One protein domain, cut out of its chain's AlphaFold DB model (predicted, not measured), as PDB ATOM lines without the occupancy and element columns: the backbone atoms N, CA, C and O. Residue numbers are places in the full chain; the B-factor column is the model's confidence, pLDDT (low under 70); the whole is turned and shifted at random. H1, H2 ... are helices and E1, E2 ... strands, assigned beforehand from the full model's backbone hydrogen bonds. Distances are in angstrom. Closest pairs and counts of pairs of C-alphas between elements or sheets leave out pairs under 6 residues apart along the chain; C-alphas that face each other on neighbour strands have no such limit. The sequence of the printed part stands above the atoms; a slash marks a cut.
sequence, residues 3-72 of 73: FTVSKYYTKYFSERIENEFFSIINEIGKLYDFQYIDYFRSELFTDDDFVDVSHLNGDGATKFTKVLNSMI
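This is residues 3 to 72 of the 73 residues of an uncharacterized protein of Clostridium bornimense (UniProt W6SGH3). A flat, open ring runs from residue 3 through H1 and H2 and back along E1, which lies beside residues 3 to 4; H3 is on the far side of E1 from H2, reached by a long loop. The printed part has 70 residues, mostly helix, in the order H1, H2, E1, H3. It is only just loose, close to compact, with a radius of gyration of the C-alphas of 13.4 A, and spans 36 by 31 by 16 A.

Residues 3 to 4 pair, parallel, with residues 38 to 39 of E1, residues 37 to 39, which pairs with no named strand. H1, residues 7 to 12, H2, residues 15 to 31, and H3, residues 58 to 71, are apart from each other and from E1. Every O i to N i+4 pair is within hydrogen-bond range in H3, 12 of 13 in H2 and 1 of 2 in H1.

H1 begins at C-alpha 7 (64.034, 167.764, 74.008). H2 is 25.0 A long. H3, 20.4 A, ends at C-alpha 71 (60.470, 188.231, 65.979).

The C-alphas farthest apart, of Leu 31 and Asp 48, are 37.1 A apart. The printed part has no cut. The link E1 to H3 is long. No printed residue is under 70 in pLDDT.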
ATOM      1  N   PHE A   3      68.329 180.560  74.173       80.25
ATOM      2  CA  PHE A   3      68.701 179.228  74.637       80.25
ATOM      3  C   PHE A   3      67.819 178.157  74.003       80.25
ATOM      4  O   PHE A   3      66.659 178.014  74.366       80.25
ATOM      5  N   THR A   4      68.371 177.424  73.038       89.19
ATOM      6  CA  THR A   4      67.746 176.263  72.390       89.19
ATOM      7  C   THR A   4      68.532 175.017  72.757       89.19
ATOM      8  O   THR A   4      69.758 175.023  72.656       89.19
ATOM      9  N   VAL A   5      67.850 173.941  73.126       93.75
ATOM     10  CA  VAL A   5      68.470 172.649  73.447       93.75
ATOM     11  C   VAL A   5      67.560 171.514  72.979       93.75
ATOM     12  O   VAL A   5      66.373 171.725  72.729       93.75
ATOM     13  N   SER A   6      68.110 170.307  72.880       94.69
ATOM     14  CA  SER A   6      67.338 169.104  72.549       94.69
ATOM     15  C   SER A   6      66.227 168.828  73.579       94.69
ATOM     16  O   SER A   6      66.379 169.085  74.781       94.69
ATOM     17  N   LYS A   7      65.118 168.232  73.127       94.69
ATOM     18  CA  LYS A   7      64.034 167.764  74.008       94.69
ATOM     19  C   LYS A   7      64.517 166.655  74.928       94.69
ATOM     20  O   LYS A   7      64.107 166.585  76.088       94.69
ATOM     21  N   TYR A   8      65.413 165.803  74.431       94.75
ATOM     22  CA  TYR A   8      66.041 164.776  75.247       94.75
ATOM     23  C   TYR A   8      66.723 165.375  76.485       94.75
ATOM     24  O   TYR A   8      66.540 164.873  77.592       94.75
ATOM     25  N   TYR A   9      67.458 166.478  76.328       94.12
ATOM     26  CA  TYR A   9      68.146 167.129  77.439       94.12
ATOM     27  C   TYR A   9      67.180 167.719  78.468       94.12
ATOM     28  O   TYR A   9      67.302 167.452  79.664       94.12
ATOM     29  N   THR A  10      66.185 168.483  78.017       94.19
ATOM     30  CA  THR A  10      65.264 169.203  78.916       94.19
ATOM     31  C   THR A  10      64.370 168.269  79.711       94.19
ATOM     32  O   THR A  10      63.991 168.585  80.842       94.19
ATOM     33  N   LYS A  11      64.070 167.091  79.159       94.69
ATOM     34  CA  LYS A  11      63.324 166.034  79.842       94.69
ATOM     35  C   LYS A  11      63.995 165.574  81.139       94.69
ATOM     36  O   LYS A  11      63.293 165.232  82.085       94.69
ATOM     37  N   TYR A  12      65.326 165.564  81.185       95.38
ATOM     38  CA  TYR A  12      66.103 165.107  82.344       95.38
ATOM     39  C   TYR A  12      66.839 166.243  83.062       95.38
ATOM     40  O   TYR A  12      67.616 165.994  83.984       95.38
ATOM     41  N   PHE A  13      66.608 167.489  82.647       95.38
ATOM     42  CA  PHE A  13      67.256 168.640  83.252       95.38
ATOM     43  C   PHE A  13      66.722 168.912  84.662       95.38
ATOM     44  O   PHE A  13      65.548 168.693  84.961       95.38
ATOM     45  N   SER A  14      67.596 169.401  85.542       97.06
ATOM     46  CA  SER A  14      67.241 169.679  86.931       97.06
ATOM     47  C   SER A  14      66.352 170.914  87.037       97.06
ATOM     48  O   SER A  14      66.803 172.030  86.787       97.06
ATOM     49  N   GLU A  15      65.128 170.723  87.528       95.81
ATOM     50  CA  GLU A  15      64.198 171.815  87.840       95.81
ATOM     51  C   GLU A  15      64.810 172.831  88.820       95.81
ATOM     52  O   GLU A  15      64.646 174.038  88.663       95.81
ATOM     53  N   ARG A  16      65.600 172.363  89.801       98.12
ATOM     54  CA  ARG A  16      66.308 173.244  90.743       98.12
ATOM     55  C   ARG A  16      67.248 174.208  90.016       98.12
ATOM     56  O   ARG A  16      67.259 175.388  90.343       98.12
ATOM     57  N   ILE A  17      68.036 173.701  89.063       97.12
ATOM     58  CA  ILE A  17      69.008 174.509  88.309       97.12
ATOM     59  C   ILE A  17      68.281 175.475  87.371       97.12
ATOM     60  O   ILE A  17      68.683 176.627  87.255       97.12
ATOM     61  N   GLU A  18      67.201 175.032  86.731       94.88
ATOM     62  CA  GLU A  18      66.383 175.878  85.856       94.88
ATOM     63  C   GLU A  18      65.760 177.054  86.623       94.88
ATOM     64  O   GLU A  18      65.888 178.207  86.212       94.88
ATOM     65  N   ASN A  19      65.188 176.788  87.800       96.56
ATOM     66  CA  ASN A  19      64.640 177.826  88.673       96.56
ATOM     67  C   ASN A  19      65.721 178.802  89.167       96.56
ATOM     68  O   ASN A  19      65.496 180.013  89.219       96.56
ATOM     69  N   GLU A  20      66.902 178.287  89.517       98.19
ATOM     70  CA  GLU A  20      68.052 179.103  89.920       98.19
ATOM     71  C   GLU A  20      68.513 180.017  88.774       98.19
ATOM     72  O   GLU A  20      68.706 181.217  88.976       98.19
ATOM     73  N   PHE A  21      68.597 179.485  87.552       95.62
ATOM     74  CA  PHE A  21      68.936 180.251  86.358       95.62
ATOM     75  C   PHE A  21      67.930 181.380  86.094       95.62
ATOM     76  O   PHE A  21      68.338 182.529  85.910       95.62
ATOM     77  N   PHE A  22      66.623 181.096  86.135       94.75
ATOM     78  CA  PHE A  22      65.599 182.125  85.931       94.75
ATOM     79  C   PHE A  22      65.634 183.214  87.002       94.75
ATOM     80  O   PHE A  22      65.472 184.391  86.678       94.75
ATOM     81  N   SER A  23      65.891 182.849  88.260       97.31
ATOM     82  CA  SER A  23      66.085 183.822  89.339       97.31
ATOM     83  C   SER A  23      67.230 184.788  89.013       97.31
ATOM     84  O   SER A  23      67.049 186.004  89.048       97.31
ATOM     85  N   ILE A  24      68.383 184.257  88.592       96.75
ATOM     86  CA  ILE A  24      69.559 185.060  88.233       96.75
ATOM     87  C   ILE A  24      69.266 185.977  87.039       96.75
ATOM     88  O   ILE A  24      69.562 187.170  87.105       96.75
ATOM     89  N   ILE A  25      68.664 185.459  85.964       95.50
ATOM     90  CA  ILE A  25      68.316 186.266  84.783       95.50
ATOM     91  C   ILE A  25      67.365 187.407  85.153       95.50
ATOM     92  O   ILE A  25      67.572 188.534  84.703       95.50
ATOM     93  N   ASN A  26      66.374 187.146  86.008       94.44
ATOM     94  CA  ASN A  26      65.439 188.168  86.471       94.44
ATOM     95  C   ASN A  26      66.130 189.258  87.300       94.44
ATOM     96  O   ASN A  26      65.823 190.434  87.117       94.44
ATOM     97  N   GLU A  27      67.070 188.910  88.183       97.25
ATOM     98  CA  GLU A  27      67.836 189.914  88.934       97.25
ATOM     99  C   GLU A  27      68.725 190.761  88.015       97.25
ATOM    100  O   GLU A  27      68.755 191.983  88.148       97.25
ATOM    101  N   ILE A  28      69.386 190.147  87.029       96.25
ATOM    102  CA  ILE A  28      70.181 190.887  86.037       96.25
ATOM    103  C   ILE A  28      69.271 191.805  85.203       96.25
ATOM    104  O   ILE A  28      69.650 192.941  84.922       96.25
ATOM    105  N   GLY A  29      68.054 191.362  84.866       94.69
ATOM    106  CA  GLY A  29      67.046 192.147  84.138       94.69
ATOM    107  C   GLY A  29      66.570 193.405  84.865       94.69
ATOM    108  O   GLY A  29      66.106 194.345  84.229       94.69
ATOM    109  N   LYS A  30      66.722 193.473  86.193       96.25
ATOM    110  CA  LYS A  30      66.454 194.701  86.961       96.25
ATOM    111  C   LYS A  30      67.595 195.715  86.868       96.25
ATOM    112  O   LYS A  30      67.379 196.893  87.136       96.25
ATOM    113  N   LEU A  31      68.806 195.255  86.549       97.62
ATOM    114  CA  LEU A  31      70.020 196.074  86.504       97.62
ATOM    115  C   LEU A  31      70.329 196.584  85.094       97.62
ATOM    116  O   LEU A  31      70.926 197.649  84.945       97.62
ATOM    117  N   TYR A  32      69.934 195.827  84.074       96.44
ATOM    118  CA  TYR A  32      70.246 196.103  82.679       96.44
ATOM    119  C   TYR A  32      69.017 195.887  81.805       96.44
ATOM    120  O   TYR A  32      68.297 194.906  81.973       96.44
ATOM    121  N   ASP A  33      68.820 196.769  80.828       93.56
ATOM    122  CA  ASP A  33      67.797 196.591  79.802       93.56
ATOM    123  C   ASP A  33      68.325 195.650  78.713       93.56
ATOM    124  O   ASP A  33      69.244 195.989  77.962       93.56
ATOM    125  N   PHE A  34      67.795 194.429  78.666       91.06
ATOM    126  CA  PHE A  34      68.123 193.455  77.632       91.06
ATOM    127  C   PHE A  34      66.961 192.506  77.361       91.06
ATOM    128  O   PHE A  34      66.120 192.230  78.214       91.06
ATOM    129  N   GLN A  35      66.974 191.925  76.163       88.56
ATOM    130  CA  GLN A  35      66.032 190.884  75.787       88.56
ATOM    131  C   GLN A  35      66.581 189.490  76.126       88.56
ATOM    132  O   GLN A  35      67.659 189.068  75.676       88.56
ATOM    133  N   TYR A  36      65.800 188.742  76.901       89.56
ATOM    134  CA  TYR A  36      65.963 187.306  77.090       89.56
ATOM    135  C   TYR A  36      64.876 186.576  76.301       89.56
ATOM    136  O   TYR A  36      63.696 186.880  76.456       89.56
ATOM    137  N   ILE A  37      65.276 185.650  75.427       88.88
ATOM    138  CA  ILE A  37      64.344 184.837  74.642       88.88
ATOM    139  C   ILE A  37      64.577 183.384  75.028       88.88
ATOM    140  O   ILE A  37      65.645 182.824  74.774       88.88
ATOM    141  N   ASP A  38      63.573 182.789  75.651       91.19
ATOM    142  CA  ASP A  38      63.655 181.435  76.168       91.19
ATOM    143  C   ASP A  38      63.073 180.422  75.180       91.19
ATOM    144  O   ASP A  38      61.881 180.458  74.866       91.19
ATOM    145  N   TYR A  39      63.913 179.501  74.710       92.88
ATOM    146  CA  TYR A  39      63.489 178.335  73.938       92.88
ATOM    147  C   TYR A  39      63.870 177.020  74.617       92.88
ATOM    148  O   TYR A  39      63.804 175.972  73.972       92.88
ATOM    149  N   PHE A  40      64.236 177.050  75.903       93.81
ATOM    150  CA  PHE A  40      64.788 175.894  76.593       93.81
ATOM    151  C   PHE A  40      63.831 174.706  76.531       93.81
ATOM    152  O   PHE A  40      64.208 173.633  76.084       93.81
ATOM    153  N   ARG A  41      62.558 174.917  76.878       92.88
ATOM    154  CA  ARG A  41      61.495 173.900  76.801       92.88
ATOM    155  C   ARG A  41      60.560 174.098  75.607       92.88
ATOM    156  O   ARG A  41      59.373 173.799  75.689       92.88
ATOM    157  N   SER A  42      61.058 174.661  74.507       91.31
ATOM    158  CA  SER A  42      60.216 174.947  73.347       91.31
ATOM    159  C   SER A  42      59.858 173.690  72.557       91.31
ATOM    160  O   SER A  42      60.724 172.909  72.175       91.31
ATOM    161  N   GLU A  43      58.584 173.566  72.189       92.44
ATOM    162  CA  GLU A  43      58.123 172.530  71.260       92.44
ATOM    163  C   GLU A  43      58.512 172.805  69.800       92.44
ATOM    164  O   GLU A  43      58.307 171.947  68.942       92.44
ATOM    165  N   LEU A  44      59.082 173.984  69.508       93.06
ATOM    166  CA  LEU A  44      59.475 174.368  68.155       93.06
ATOM    167  C   LEU A  44      60.618 173.515  67.616       93.06
ATOM    168  O   LEU A  44      60.676 173.341  66.405       93.06
ATOM    169  N   PHE A  45      61.500 172.991  68.467       94.00
ATOM    170  CA  PHE A  45      62.671 172.215  68.058       94.00
ATOM    171  C   PHE A  45      62.514 170.740  68.414       94.00
ATOM    172  O   PHE A  45      61.913 170.397  69.426       94.00
ATOM    173  N   THR A  46      63.040 169.858  67.576       95.12
ATOM    174  CA  THR A  46      63.109 168.411  67.817       95.12
ATOM    175  C   THR A  46      64.558 167.986  68.006       95.12
ATOM    176  O   THR A  46      65.460 168.727  67.635       95.12
ATOM    177  N   ASP A  47      64.802 166.792  68.550       95.75
ATOM    178  CA  ASP A  47      66.173 166.293  68.751       95.75
ATOM    179  C   ASP A  47      66.970 166.235  67.430       95.75
ATOM    180  O   ASP A  47      68.162 166.531  67.421       95.75
ATOM    181  N   ASP A  48      66.289 165.990  66.305       96.88
ATOM    182  CA  ASP A  48      66.871 166.008  64.954       96.88
ATOM    183  C   ASP A  48      67.363 167.392  64.491       96.88
ATOM    184  O   ASP A  48      68.052 167.482  63.481       96.88
ATOM    185  N   ASP A  49      67.031 168.482  65.195       97.31
ATOM    186  CA  ASP A  49      67.530 169.831  64.890       97.31
ATOM    187  C   ASP A  49      68.941 170.078  65.474       97.31
ATOM    188  O   ASP A  49      69.513 171.155  65.278       97.31
ATOM    189  N   PHE A  50      69.528 169.112  66.195       96.88
ATOM    190  CA  PHE A  50      70.781 169.295  66.929       96.88
ATOM    191  C   PHE A  50      71.886 168.298  66.538       96.88
ATOM    192  O   PHE A  50      71.628 167.184  66.090       96.88
ATOM    193  N   VAL A  51      73.146 168.724  66.686       96.19
ATOM    194  CA  VAL A  51      74.349 167.872  66.581       96.19
ATOM    195  C   VAL A  51      74.581 167.111  67.887       96.19
ATOM    196  O   VAL A  51      74.998 165.956  67.879       96.19
ATOM    197  N   ASP A  52      74.313 167.772  69.012       94.12
ATOM    198  CA  ASP A  52      74.373 167.220  70.361       94.12
ATOM    199  C   ASP A  52      73.232 167.797  71.217       94.12
ATOM    200  O   ASP A  52      72.239 168.288  70.699       94.12
ATOM    201  N   VAL A  53      73.321 167.740  72.544       92.44
ATOM    202  CA  VAL A  53      72.220 168.189  73.405       92.44
ATOM    203  C   VAL A  53      71.943 169.700  73.373       92.44
ATOM    204  O   VAL A  53      70.852 170.098  73.784       92.44
ATOM    205  N   SER A  54      72.881 170.531  72.909       92.12
ATOM    206  CA  SER A  54      72.805 172.000  72.997       92.12
ATOM    207  C   SER A  54      73.203 172.753  71.725       92.12
ATOM    208  O   SER A  54      72.913 173.942  71.615       92.12
ATOM    209  N   HIS A  55      73.855 172.104  70.762       94.62
ATOM    210  CA  HIS A  55      74.308 172.742  69.527       94.62
ATOM    211  C   HIS A  55      73.416 172.356  68.346       94.62
ATOM    212  O   HIS A  55      73.312 171.180  68.003       94.62
ATOM    213  N   LEU A  56      72.785 173.348  67.709       95.94
ATOM    214  CA  LEU A  56      71.978 173.146  66.501       95.94
ATOM    215  C   LEU A  56      72.836 172.601  65.351       95.94
ATOM    216  O   LEU A  56      73.992 172.995  65.181       95.94
ATOM    217  N   ASN A  57      72.248 171.738  64.528       97.19
ATOM    218  CA  ASN A  57      72.825 171.362  63.241       97.19
ATOM    219  C   ASN A  57      72.446 172.385  62.150       97.19
ATOM    220  O   ASN A  57      71.839 173.421  62.429       97.19
ATOM    221  N   GLY A  58      72.828 172.124  60.895       97.94
ATOM    222  CA  GLY A  58      72.566 173.049  59.784       97.94
ATOM    223  C   GLY A  58      71.075 173.321  59.540       97.94
ATOM    224  O   GLY A  58      70.682 174.470  59.301       97.94
ATOM    225  N   ASP A  59      70.237 172.293  59.660       97.44
ATOM    226  CA  ASP A  59      68.790 172.407  59.467       97.44
ATOM    227  C   ASP A  59      68.141 173.146  60.643       97.44
ATOM    228  O   ASP A  59      67.390 174.110  60.439       97.44
ATOM    229  N   GLY A  60      68.523 172.788  61.872       96.62
ATOM    230  CA  GLY A  60      68.096 173.463  63.094       96.62
ATOM    231  C   GLY A  60      68.477 174.945  63.117       96.62
ATOM    232  O   GLY A  60      67.650 175.797  63.450       96.62
ATOM    233  N   ALA A  61      69.690 175.293  62.679       95.81
ATOM    234  CA  ALA A  61      70.144 176.679  62.564       95.81
ATOM    235  C   ALA A  61      69.340 177.468  61.516       95.81
ATOM    236  O   ALA A  61      68.939 178.612  61.757       95.81
ATOM    237  N   THR A  62      69.040 176.854  60.368       97.25
ATOM    238  CA  THR A  62      68.200 177.465  59.326       97.25
ATOM    239  C   THR A  62      66.786 177.730  59.841       97.25
ATOM    240  O   THR A  62      66.219 178.806  59.622       97.25
ATOM    241  N   LYS A  63      66.211 176.764  60.557       95.62
ATOM    242  CA  LYS A  63      64.900 176.879  61.198       95.62
ATOM    243  C   LYS A  63      64.883 177.988  62.245       95.62
ATOM    244  O   LYS A  63      64.013 178.857  62.192       95.62
ATOM    245  N   PHE A  64      65.867 178.013  63.139       94.12
ATOM    246  CA  PHE A  64      65.973 179.038  64.172       94.12
ATOM    247  C   PHE A  64      66.150 180.442  63.580       94.12
ATOM    248  O   PHE A  64      65.500 181.381  64.028       94.12
ATOM    249  N   THR A  65      66.917 180.583  62.496       94.19
ATOM    250  CA  THR A  65      67.062 181.858  61.768       94.19
ATOM    251  C   THR A  65      65.714 182.390  61.270       94.19
ATOM    252  O   THR A  65      65.423 183.577  61.411       94.19
ATOM    253  N   LYS A  66      64.844 181.523  60.734       94.56
ATOM    254  CA  LYS A  66      63.486 181.917  60.308       94.56
ATOM    255  C   LYS A  66      62.628 182.370  61.489       94.56
ATOM    256  O   LYS A  66      61.906 183.357  61.366       94.56
ATOM    257  N   VAL A  67      62.725 181.672  62.623       92.31
ATOM    258  CA  VAL A  67      62.037 182.057  63.864       92.31
ATOM    259  C   VAL A  67      62.510 183.439  64.323       92.31
ATOM    260  O   VAL A  67      61.679 184.311  64.566       92.31
ATOM    261  N   LEU A  68      63.821 183.689  64.345       90.38
ATOM    262  CA  LEU A  68      64.378 184.985  64.744       90.38
ATOM    263  C   LEU A  68      63.934 186.131  63.840       90.38
ATOM    264  O   LEU A  68      63.464 187.146  64.347       90.38
ATOM    265  N   ASN A  69      63.996 185.946  62.522       92.00
ATOM    266  CA  ASN A  69      63.559 186.955  61.554       92.00
ATOM    267  C   ASN A  69      62.060 187.281  61.662       92.00
ATOM    268  O   ASN A  69      61.622 188.331  61.205       92.00
ATOM    269  N   SER A  70      61.252 186.389  62.247       89.69
ATOM    270  CA  SER A  70      59.835 186.671  62.508       89.69
ATOM    271  C   SER A  70      59.605 187.524  63.763       89.69
ATOM    272  O   SER A  70      58.581 188.199  63.861       89.69
ATOM    273  N   MET A  71      60.552 187.504  64.708       83.75
ATOM    274  CA  MET A  71      60.470 188.231  65.979       83.75
ATOM    275  C   MET A  71      61.155 189.592  65.925       83.75
ATOM    276  O   MET A  71      60.657 190.556  66.502       83.75
ATOM    277  N   ILE A  72      62.304 189.659  65.255       74.38
ATOM    278  CA  ILE A  72      63.091 190.876  65.093       74.38
ATOM    279  C   ILE A  72      62.694 191.469  63.739       74.38
ATOM    280  O   ILE A  72      63.106 190.962  62.697       74.38
TER     281      ILE A  72